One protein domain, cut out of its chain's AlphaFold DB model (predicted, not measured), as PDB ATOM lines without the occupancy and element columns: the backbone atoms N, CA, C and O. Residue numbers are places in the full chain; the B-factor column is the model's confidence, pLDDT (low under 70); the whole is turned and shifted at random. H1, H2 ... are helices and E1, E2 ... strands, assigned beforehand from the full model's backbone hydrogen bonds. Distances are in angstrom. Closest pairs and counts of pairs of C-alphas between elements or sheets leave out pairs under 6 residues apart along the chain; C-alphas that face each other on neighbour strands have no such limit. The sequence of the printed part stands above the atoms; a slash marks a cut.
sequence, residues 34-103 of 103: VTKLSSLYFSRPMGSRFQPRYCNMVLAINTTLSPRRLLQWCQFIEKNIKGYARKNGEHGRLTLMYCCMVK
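What this domain is: This is residues 34 to 103 of the 103 residues of the protein "2-amino-4-hydroxy-6-hydroxymethyldihydropteridine pyrophosphokinase" of Legionella oakridgensis ATCC 33761 = DSM 21215 (UniProt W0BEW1). A long strand, E3, has the short strands E1 and E2 paired to different parts of it in a narrow sheet; E4 runs between E3 and the helix H1, which packs on E4. The 70 printed residues, of mixed class, hold one named helix and four named strands, in the order E1, E2, E3, H1, E4; the sheet, E1 - E3 - E2, is antiparallel. The whole is only just loose, close to compact, with a radius of gyration of the C-alphas of 13.7 A, spanning 40 by 27 by 22 A.

How they stand to each other: E3, residues 54 to 63, is antiparallel to E1, residues 34 to 37, with N 35 and O 60 2.8 A apart. E2, residues 41 to 43, forms a hairpin with E3, N 41 and O 56 being 2.8 A apart. E4, residues 95 to 100, pairs with no named strand but is near E3. H1, residues 67 to 79, is not on the sheet and touches E4, the closest C-alphas, of Glu 78 and Thr 95, being 6.3 A apart. Every O i to N i+4 pair in H1 is within hydrogen-bond range.

Where its parts are: E3 spans 27.0 A from C-alpha 54 at (253.383, 83.180, 132.674) to C-alpha 63, H1 spans 18.6 A, and E4 spans 15.5 A from C-alpha 95 to C-alpha 100 at (267.640, 74.111, 139.676).

The domain as a whole: The printed part has no cut; the link H1 to E4 is long. Residues 48 to 49 and 82 to 103 are under pLDDT 70.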
ATOM      1  N   VAL A  34     264.746  63.057 129.586       96.06
ATOM      2  CA  VAL A  34     263.588  63.686 130.228       96.06
ATOM      3  C   VAL A  34     262.704  62.594 130.810       96.06
ATOM      4  O   VAL A  34     262.077  61.840 130.078       96.06
ATOM      5  N   THR A  35     262.631  62.538 132.135       97.25
ATOM      6  CA  THR A  35     261.947  61.448 132.852       97.25
ATOM      7  C   THR A  35     260.523  61.794 133.269       97.25
ATOM      8  O   THR A  35     259.689  60.907 133.425       97.25
ATOM      9  N   LYS A  36     260.229  63.078 133.512       97.12
ATOM     10  CA  LYS A  36     258.897  63.519 133.936       97.12
ATOM     11  C   LYS A  36     258.651  64.975 133.574       97.12
ATOM     12  O   LYS A  36     259.560  65.801 133.642       97.12
ATOM     13  N   LEU A  37     257.397  65.273 133.254       96.69
ATOM     14  CA  LEU A  37     256.875  66.616 133.030       96.69
ATOM     15  C   LEU A  37     255.811  66.904 134.094       96.69
ATOM     16  O   LEU A  37     254.985  66.036 134.382       96.69
ATOM     17  N   SER A  38     255.817  68.098 134.681       96.44
ATOM     18  CA  SER A  38     254.675  68.566 135.469       96.44
ATOM     19  C   SER A  38     253.532  69.017 134.559       96.44
ATOM     20  O   SER A  38     253.723  69.298 133.372       96.44
ATOM     21  N   SER A  39     252.351  69.192 135.149       95.81
ATOM     22  CA  SER A  39     251.279  69.973 134.533       95.81
ATOM     23  C   SER A  39     251.735  71.410 134.257       95.81
ATOM     24  O   SER A  39     252.648  71.929 134.909       95.81
ATOM     25  N   LEU A  40     251.079  72.057 133.296       94.50
ATOM     26  CA  LEU A  40     251.243  73.483 133.033       94.50
ATOM     27  C   LEU A  40     250.544  74.299 134.126       94.50
ATOM     28  O   LEU A  40     249.414  73.993 134.502       94.50
ATOM     29  N   TYR A  41     251.187  75.369 134.585       94.00
ATOM     30  CA  TYR A  41     250.643  76.269 135.597       94.00
ATOM     31  C   TYR A  41     250.725  77.727 135.153       94.00
ATOM     32  O   TYR A  41     251.791  78.210 134.773       94.00
ATOM     33  N   PHE A  42     249.610  78.454 135.236       92.94
ATOM     34  CA  PHE A  42     249.579  79.870 134.885       92.94
ATOM     35  C   PHE A  42     249.735  80.765 136.116       92.94
ATOM     36  O   PHE A  42     248.865  80.773 136.985       92.94
ATOM     37  N   SER A  43     250.769  81.604 136.162       89.12
ATOM     38  CA  SER A  43     251.019  82.542 137.264       89.12
ATOM     39  C   SER A  43     250.974  84.000 136.805       89.12
ATOM     40  O   SER A  43     251.107  84.309 135.617       89.12
ATOM     41  N   ARG A  44     250.766  84.920 137.750       87.62
ATOM     42  CA  ARG A  44     250.969  86.352 137.494       87.62
ATOM     43  C   ARG A  44     252.474  86.631 137.307       87.62
ATOM     44  O   ARG A  44     253.282  85.916 137.907       87.62
ATOM     45  N   PRO A  45     252.858  87.616 136.479       82.19
ATOM     46  CA  PRO A  45     254.246  88.067 136.391       82.19
ATOM     47  C   PRO A  45     254.707  88.638 137.738       82.19
ATOM     48  O   PRO A  45     253.921  89.257 138.457       82.19
ATOM     49  N   MET A  46     255.985  88.448 138.069       78.56
ATOM     50  CA  MET A  46     256.600  89.149 139.198       78.56
ATOM     51  C   MET A  46     257.066  90.535 138.736       78.56
ATOM     52  O   MET A  46     257.716  90.659 137.700       78.56
ATOM     53  N   GLY A  47     256.706  91.580 139.482       72.81
ATOM     54  CA  GLY A  47     256.986  92.973 139.124       72.81
ATOM     55  C   GLY A  47     255.827  93.635 138.374       72.81
ATOM     56  O   GLY A  47     254.817  93.994 138.980       72.81
ATOM     57  N   SER A  48     255.971  93.838 137.061       64.88
ATOM     58  CA  SER A  48     255.009  94.627 136.278       64.88
ATOM     59  C   SER A  48     253.690  93.888 136.040       64.88
ATOM     60  O   SER A  48     253.638  92.868 135.349       64.88
ATOM     61  N   ARG A  49     252.596  94.462 136.551       67.94
ATOM     62  CA  ARG A  49     251.223  93.959 136.361       67.94
ATOM     63  C   ARG A  49     250.719  94.059 134.917       67.94
ATOM     64  O   ARG A  49     249.720  93.426 134.598       67.94
ATOM     65  N   PHE A  50     251.406  94.806 134.053       78.00
ATOM     66  CA  PHE A  50     251.023  94.990 132.649       78.00
ATOM     67  C   PHE A  50     251.514  93.871 131.722       78.00
ATOM     68  O   PHE A  50     251.220  93.885 130.528       78.00
ATOM     69  N   GLN A  51     252.261  92.895 132.244       74.44
ATOM     70  CA  GLN A  51     252.696  91.748 131.453       74.44
ATOM     71  C   GLN A  51     251.645  90.626 131.463       74.44
ATOM     72  O   GLN A  51     250.966  90.420 132.474       74.44
ATOM     73  N   PRO A  52     251.532  89.841 130.379       83.94
ATOM     74  CA  PRO A  52     250.675  88.663 130.378       83.94
ATOM     75  C   PRO A  52     251.108  87.621 131.418       83.94
ATOM     76  O   PRO A  52     252.254  87.595 131.878       83.94
ATOM     77  N   ARG A  53     250.181  86.723 131.771       87.75
ATOM     78  CA  ARG A  53     250.453  85.608 132.687       87.75
ATOM     79  C   ARG A  53     251.539  84.690 132.124       87.75
ATOM     80  O   ARG A  53     251.531  84.359 130.940       87.75
ATOM     81  N   TYR A  54     252.419  84.224 133.000       87.75
ATOM     82  CA  TYR A  54     253.383  83.180 132.674       87.75
ATOM     83  C   TYR A  54     252.693  81.823 132.656       87.75
ATOM     84  O   TYR A  54     251.932  81.511 133.563       87.75
ATOM     85  N   CYS A  55     252.990  81.013 131.651       91.00
ATOM     86  CA  CYS A  55     252.796  79.575 131.637       91.00
ATOM     87  C   CYS A  55     254.101  78.931 132.104       91.00
ATOM     88  O   CYS A  55     255.136  79.143 131.479       91.00
ATOM     89  N   ASN A  56     254.056  78.168 133.187       91.94
ATOM     90  CA  ASN A  56     255.219  77.555 133.811       91.94
ATOM     91  C   ASN A  56     255.063  76.039 133.885       91.94
ATOM     92  O   ASN A  56     253.942  75.526 133.929       91.94
ATOM     93  N   MET A  57     256.184  75.330 133.952       93.88
ATOM     94  CA  MET A  57     256.237  73.909 134.281       93.88
ATOM     95  C   MET A  57     257.613  73.513 134.810       93.88
ATOM     96  O   MET A  57     258.589  74.242 134.639       93.88
ATOM     97  N   VAL A  58     257.696  72.330 135.407       94.94
ATOM     98  CA  VAL A  58     258.942  71.720 135.862       94.94
ATOM     99  C   VAL A  58     259.170  70.413 135.111       94.94
ATOM    100  O   VAL A  58     258.250  69.617 134.919       94.94
ATOM    101  N   LEU A  59     260.412  70.188 134.700       94.25
ATOM    102  CA  LEU A  59     260.885  68.937 134.128       94.25
ATOM    103  C   LEU A  59     261.824  68.257 135.102       94.25
ATOM    104  O   LEU A  59     262.692  68.911 135.673       94.25
ATOM    105  N   ALA A  60     261.702  66.942 135.218       96.00
ATOM    106  CA  ALA A  60     262.721  66.123 135.846       96.00
ATOM    107  C   ALA A  60     263.549  65.428 134.767       96.00
ATOM    108  O   ALA A  60     262.999  64.731 133.905       96.00
ATOM    109  N   ILE A  61     264.866  65.582 134.836       95.31
ATOM    110  CA  ILE A  61     265.806  64.957 133.908       95.31
ATOM    111  C   ILE A  61     266.814  64.086 134.655       95.31
ATOM    112  O   ILE A  61     267.141  64.358 135.811       95.31
ATOM    113  N   ASN A  62     267.339  63.077 133.972       96.44
ATOM    114  CA  ASN A  62     268.552  62.376 134.369       96.44
ATOM    115  C   ASN A  62     269.653  62.759 133.380       96.44
ATOM    116  O   ASN A  62     269.452  62.668 132.172       96.44
ATOM    117  N   THR A  63     270.813  63.205 133.851       95.81
ATOM    118  CA  THR A  63     271.911  63.598 132.954       95.81
ATOM    119  C   THR A  63     273.276  63.238 133.522       95.81
ATOM    120  O   THR A  63     273.441  63.092 134.732       95.81
ATOM    121  N   THR A  64     274.271  63.059 132.655       96.62
ATOM    122  CA  THR A  64     275.690  63.013 133.061       96.62
ATOM    123  C   THR A  64     276.449  64.282 132.679       96.62
ATOM    124  O   THR A  64     277.661  64.365 132.885       96.62
ATOM    125  N   LEU A  65     275.759  65.286 132.128       94.62
ATOM    126  CA  LEU A  65     276.349  66.593 131.865       94.62
ATOM    127  C   LEU A  65     276.700  67.288 133.181       94.62
ATOM    128  O   LEU A  65     275.949  67.244 134.152       94.62
ATOM    129  N   SER A  66     277.832  67.991 133.189       93.69
ATOM    130  CA  SER A  66     278.168  68.855 134.315       93.69
ATOM    131  C   SER A  66     277.187  70.034 134.404       93.69
ATOM    132  O   SER A  66     276.678  70.486 133.370       93.69
ATOM    133  N   PRO A  67     276.989  70.607 135.605       91.50
ATOM    134  CA  PRO A  67     276.229  71.838 135.828       91.50
ATOM    135  C   PRO A  67     276.396  72.916 134.751       91.50
ATOM    136  O   PRO A  67     275.432  73.415 134.170       91.50
ATOM    137  N   ARG A  68     277.653  73.246 134.439       91.75
ATOM    138  CA  ARG A  68     278.008  74.300 133.487       91.75
ATOM    139  C   ARG A  68     277.640  73.922 132.053       91.75
ATOM    140  O   ARG A  68     277.192  74.782 131.301       91.75
ATOM    141  N   ARG A  69     277.813  72.653 131.670       93.81
ATOM    142  CA  ARG A  69     277.430  72.163 130.337       93.81
ATOM    143  C   ARG A  69     275.917  72.149 130.166       93.81
ATOM    144  O   ARG A  69     275.434  72.592 129.129       93.81
ATOM    145  N   LEU A  70     275.179  71.706 131.180       92.50
ATOM    146  CA  LEU A  70     273.717  71.742 131.169       92.50
ATOM    147  C   LEU A  70     273.197  73.181 131.029       92.50
ATOM    148  O   LEU A  70     272.339  73.437 130.186       92.50
ATOM    149  N   LEU A  71     273.770  74.133 131.773       90.69
ATOM    150  CA  LEU A  71     273.433  75.554 131.650       90.69
ATOM    151  C   LEU A  71     273.702  76.100 130.237       90.69
ATOM    152  O   LEU A  71     272.847  76.784 129.679       90.69
ATOM    153  N   GLN A  72     274.856  75.780 129.640       91.12
ATOM    154  CA  GLN A  72     275.186  76.190 128.267       91.12
ATOM    155  C   GLN A  72     274.161  75.670 127.253       91.12
ATOM    156  O   GLN A  72     273.734  76.417 126.374       91.12
ATOM    157  N   TRP A  73     273.732  74.415 127.397       92.19
ATOM    158  CA  TRP A  73     272.688  73.836 126.556       92.19
ATOM    159  C   TRP A  73     271.334  74.516 126.751       92.19
ATOM    160  O   TRP A  73     270.676  74.830 125.762       92.19
ATOM    161  N   CYS A  74     270.938  74.809 127.992       89.94
ATOM    162  CA  CYS A  74     269.700  75.540 128.273       89.94
ATOM    163  C   CYS A  74     269.719  76.927 127.611       89.94
ATOM    164  O   CYS A  74     268.812  77.255 126.852       89.94
ATOM    165  N   GLN A  75     270.800  77.693 127.789       87.19
ATOM    166  CA  GLN A  75     270.970  79.012 127.164       87.19
ATOM    167  C   GLN A  75     270.989  78.944 125.633       87.19
ATOM    168  O   GLN A  75     270.475  79.835 124.952       87.19
ATOM    169  N   PHE A  76     271.592  77.896 125.067       88.44
ATOM    170  CA  PHE A  76     271.558  77.654 123.628       88.44
ATOM    171  C   PHE A  76     270.127  77.391 123.147       88.44
ATOM    172  O   PHE A  76     269.696  77.979 122.154       88.44
ATOM    173  N   ILE A  77     269.365  76.557 123.855       88.06
ATOM    174  CA  ILE A  77     267.963  76.269 123.538       88.06
ATOM    175  C   ILE A  77     267.125  77.550 123.590       88.06
ATOM    176  O   ILE A  77     266.421  77.826 122.616       88.06
ATOM    177  N   GLU A  78     267.257  78.346 124.656       84.50
ATOM    178  CA  GLU A  78     266.560  79.629 124.832       84.50
ATOM    179  C   GLU A  78     266.794  80.567 123.642       84.50
ATOM    180  O   GLU A  78     265.838  81.039 123.029       84.50
ATOM    181  N   LYS A  79     268.058  80.769 123.245       82.94
ATOM    182  CA  LYS A  79     268.424  81.632 122.106       82.94
ATOM    183  C   LYS A  79     267.852  81.157 120.770       82.94
ATOM    184  O   LYS A  79     267.598  81.972 119.891       82.94
ATOM    185  N   ASN A  80     267.661  79.849 120.605       82.06
ATOM    186  CA  ASN A  80     267.184  79.256 119.357       82.06
ATOM    187  C   ASN A  80     265.655  79.074 119.305       82.06
ATOM    188  O   ASN A  80     265.142  78.492 118.345       82.06
ATOM    189  N   ILE A  81     264.908  79.472 120.337       78.69
ATOM    190  CA  ILE A  81     263.441  79.482 120.305       78.69
ATOM    191  C   ILE A  81     262.980  80.852 119.801       78.69
ATOM    192  O   ILE A  81     263.346  81.898 120.343       78.69
ATOM    193  N   LYS A  82     262.158  80.852 118.743       63.12
ATOM    194  CA  LYS A  82     261.591  82.081 118.174       63.12
ATOM    195  C   LYS A  82     260.788  82.807 119.253       63.12
ATOM    196  O   LYS A  82     259.801  82.275 119.750       63.12
ATOM    197  N   GLY A  83     261.199  84.027 119.583       58.72
ATOM    198  CA  GLY A  83     260.537  84.854 120.589       58.72
ATOM    199  C   GLY A  83     261.427  85.269 121.755       58.72
ATOM    200  O   GLY A  83     261.046  86.218 122.429       58.72
ATOM    201  N   TYR A  84     262.598  84.654 121.955       58.59
ATOM    202  CA  TYR A  84     263.582  85.124 122.937       58.59
ATOM    203  C   TYR A  84     264.114  86.517 122.552       58.59
ATOM    204  O   TYR A  84     264.693  86.682 121.477       58.59
ATOM    205  N   ALA A  85     263.914  87.523 123.409       57.28
ATOM    206  CA  ALA A  85     264.447  88.871 123.196       57.28
ATOM    207  C   ALA A  85     264.700  89.593 124.526       57.28
ATOM    208  O   ALA A  85     263.780  90.176 125.090       57.28
ATOM    209  N   ARG A  86     265.956  89.634 125.001       54.78
ATOM    210  CA  ARG A  86     266.322  90.515 126.125       54.78
ATOM    211  C   ARG A  86     266.120  91.972 125.700       54.78
ATOM    212  O   ARG A  86     266.749  92.407 124.738       54.78
ATOM    213  N   LYS A  87     265.286  92.731 126.412       49.19
ATOM    214  CA  LYS A  87     265.198  94.192 126.259       49.19
ATOM    215  C   LYS A  87     265.766  94.864 127.509       49.19
ATOM    216  O   LYS A  87     265.225  94.683 128.586       49.19
ATOM    217  N   ASN A  88     266.838  95.643 127.344       46.47
ATOM    218  CA  ASN A  88     267.348  96.623 128.318       46.47
ATOM    219  C   ASN A  88     267.483  96.131 129.774       46.47
ATOM    220  O   ASN A  88     267.046  96.807 130.694       46.47
ATOM    221  N   GLY A  89     268.051  94.942 130.002       49.22
ATOM    222  CA  GLY A  89     268.237  94.403 131.361       49.22
ATOM    223  C   GLY A  89     266.950  93.931 132.052       49.22
ATOM    224  O   GLY A  89     267.024  93.218 133.048       49.22
ATOM    225  N   GLU A  90     265.788  94.226 131.475       50.62
ATOM    226  CA  GLU A  90     264.499  93.715 131.903       50.62
ATOM    227  C   GLU A  90     264.134  92.444 131.129       50.62
ATOM    228  O   GLU A  90     264.463  92.235 129.955       50.62
ATOM    229  N   HIS A  91     263.443  91.551 131.825       50.97
ATOM    230  CA  HIS A  91     263.009  90.250 131.342       50.97
ATOM    231  C   HIS A  91     261.864  90.373 130.307       50.97
ATOM    232  O   HIS A  91     260.752  89.902 130.521       50.97
ATOM    233  N   GLY A  92     262.116  91.021 129.166       43.94
ATOM    234  CA  GLY A  92     261.222  91.018 128.008       43.94
ATOM    235  C   GLY A  92     261.240  89.654 127.309       43.94
ATOM    236  O   GLY A  92     262.307  89.089 127.108       43.94
ATOM    237  N   ARG A  93     260.060  89.112 126.966       53.47
ATOM    238  CA  ARG A  93     259.851  87.855 126.205       53.47
ATOM    239  C   ARG A  93     260.787  86.714 126.599       53.47
ATOM    240  O   ARG A  93     261.751  86.416 125.896       53.47
ATOM    241  N   LEU A  94     260.466  86.027 127.690       54.75
ATOM    242  CA  LEU A  94     261.226  84.845 128.066       54.75
ATOM    243  C   LEU A  94     260.465  83.570 127.800       54.75
ATOM    244  O   LEU A  94     259.369  83.405 128.302       54.75
ATOM    245  N   THR A  95     261.108  82.648 127.092       53.62
ATOM    246  CA  THR A  95     261.185  81.286 127.611       53.62
ATOM    247  C   THR A  95     262.319  81.306 128.637       53.62
ATOM    248  O   THR A  95     263.477  81.400 128.250       53.62
ATOM    249  N   LEU A  96     261.983  81.368 129.923       56.84
ATOM    250  CA  LEU A  96     262.912  81.270 131.042       56.84
ATOM    251  C   LEU A  96     263.134  79.795 131.306       56.84
ATOM    252  O   LEU A  96     262.188  79.093 131.663       56.84
ATOM    253  N   MET A  97     264.363  79.338 131.147       57.12
ATOM    254  CA  MET A  97     264.781  78.009 131.534       57.12
ATOM    255  C   MET A  97     265.719  78.115 132.738       57.12
ATOM    256  O   MET A  97     266.937  78.221 132.609       57.12
ATOM    257  N   TYR A  98     265.147  78.085 133.942       57.53
ATOM    258  CA  TYR A  98     265.931  78.031 135.172       57.53
ATOM    259  C   TYR A  98     266.280  76.581 135.497       57.53
ATOM    260  O   TYR A  98     265.413  75.756 135.772       57.53
ATOM    261  N   CYS A  99     267.569  76.262 135.497       51.44
ATOM    262  CA  CYS A  99     268.058  74.976 135.967       51.44
ATOM    263  C   CYS A  99     268.258  75.029 137.488       51.44
ATOM    264  O   CYS A  99     269.215  75.647 137.955       51.44
ATOM    265  N   CYS A 100     267.393  74.364 138.259       48.06
ATOM    266  CA  CYS A 100     267.640  74.111 139.676       48.06
ATOM    267  C   CYS A 100     268.175  72.681 139.820       48.06
ATOM    268  O   CYS A 100     267.437  71.698 139.758       48.06
ATOM    269  N   MET A 101     269.491  72.549 139.977       49.97
ATOM    270  CA  MET A 101     270.069  71.255 140.330       49.97
ATOM    271  C   MET A 101     269.799  71.008 141.806       49.97
ATOM    272  O   MET A 101     270.522  71.503 142.667       49.97
ATOM    273  N   VAL A 102     268.732  70.269 142.084       43.50
ATOM    274  CA  VAL A 102     268.536  69.665 143.398       43.50
ATOM    275  C   VAL A 102     269.514  68.493 143.462       43.50
ATOM    276  O   VAL A 102     269.423  67.590 142.632       43.50
ATOM    277  N   LYS A 103     270.510  68.594 144.346       42.41
ATOM    278  CA  LYS A 103     271.399  67.478 144.685       42.41
ATOM    279  C   LYS A 103     270.615  66.382 145.391       42.41
ATOM    280  O   LYS A 103     269.731  66.747 146.196       42.41
TER     281      LYS A 103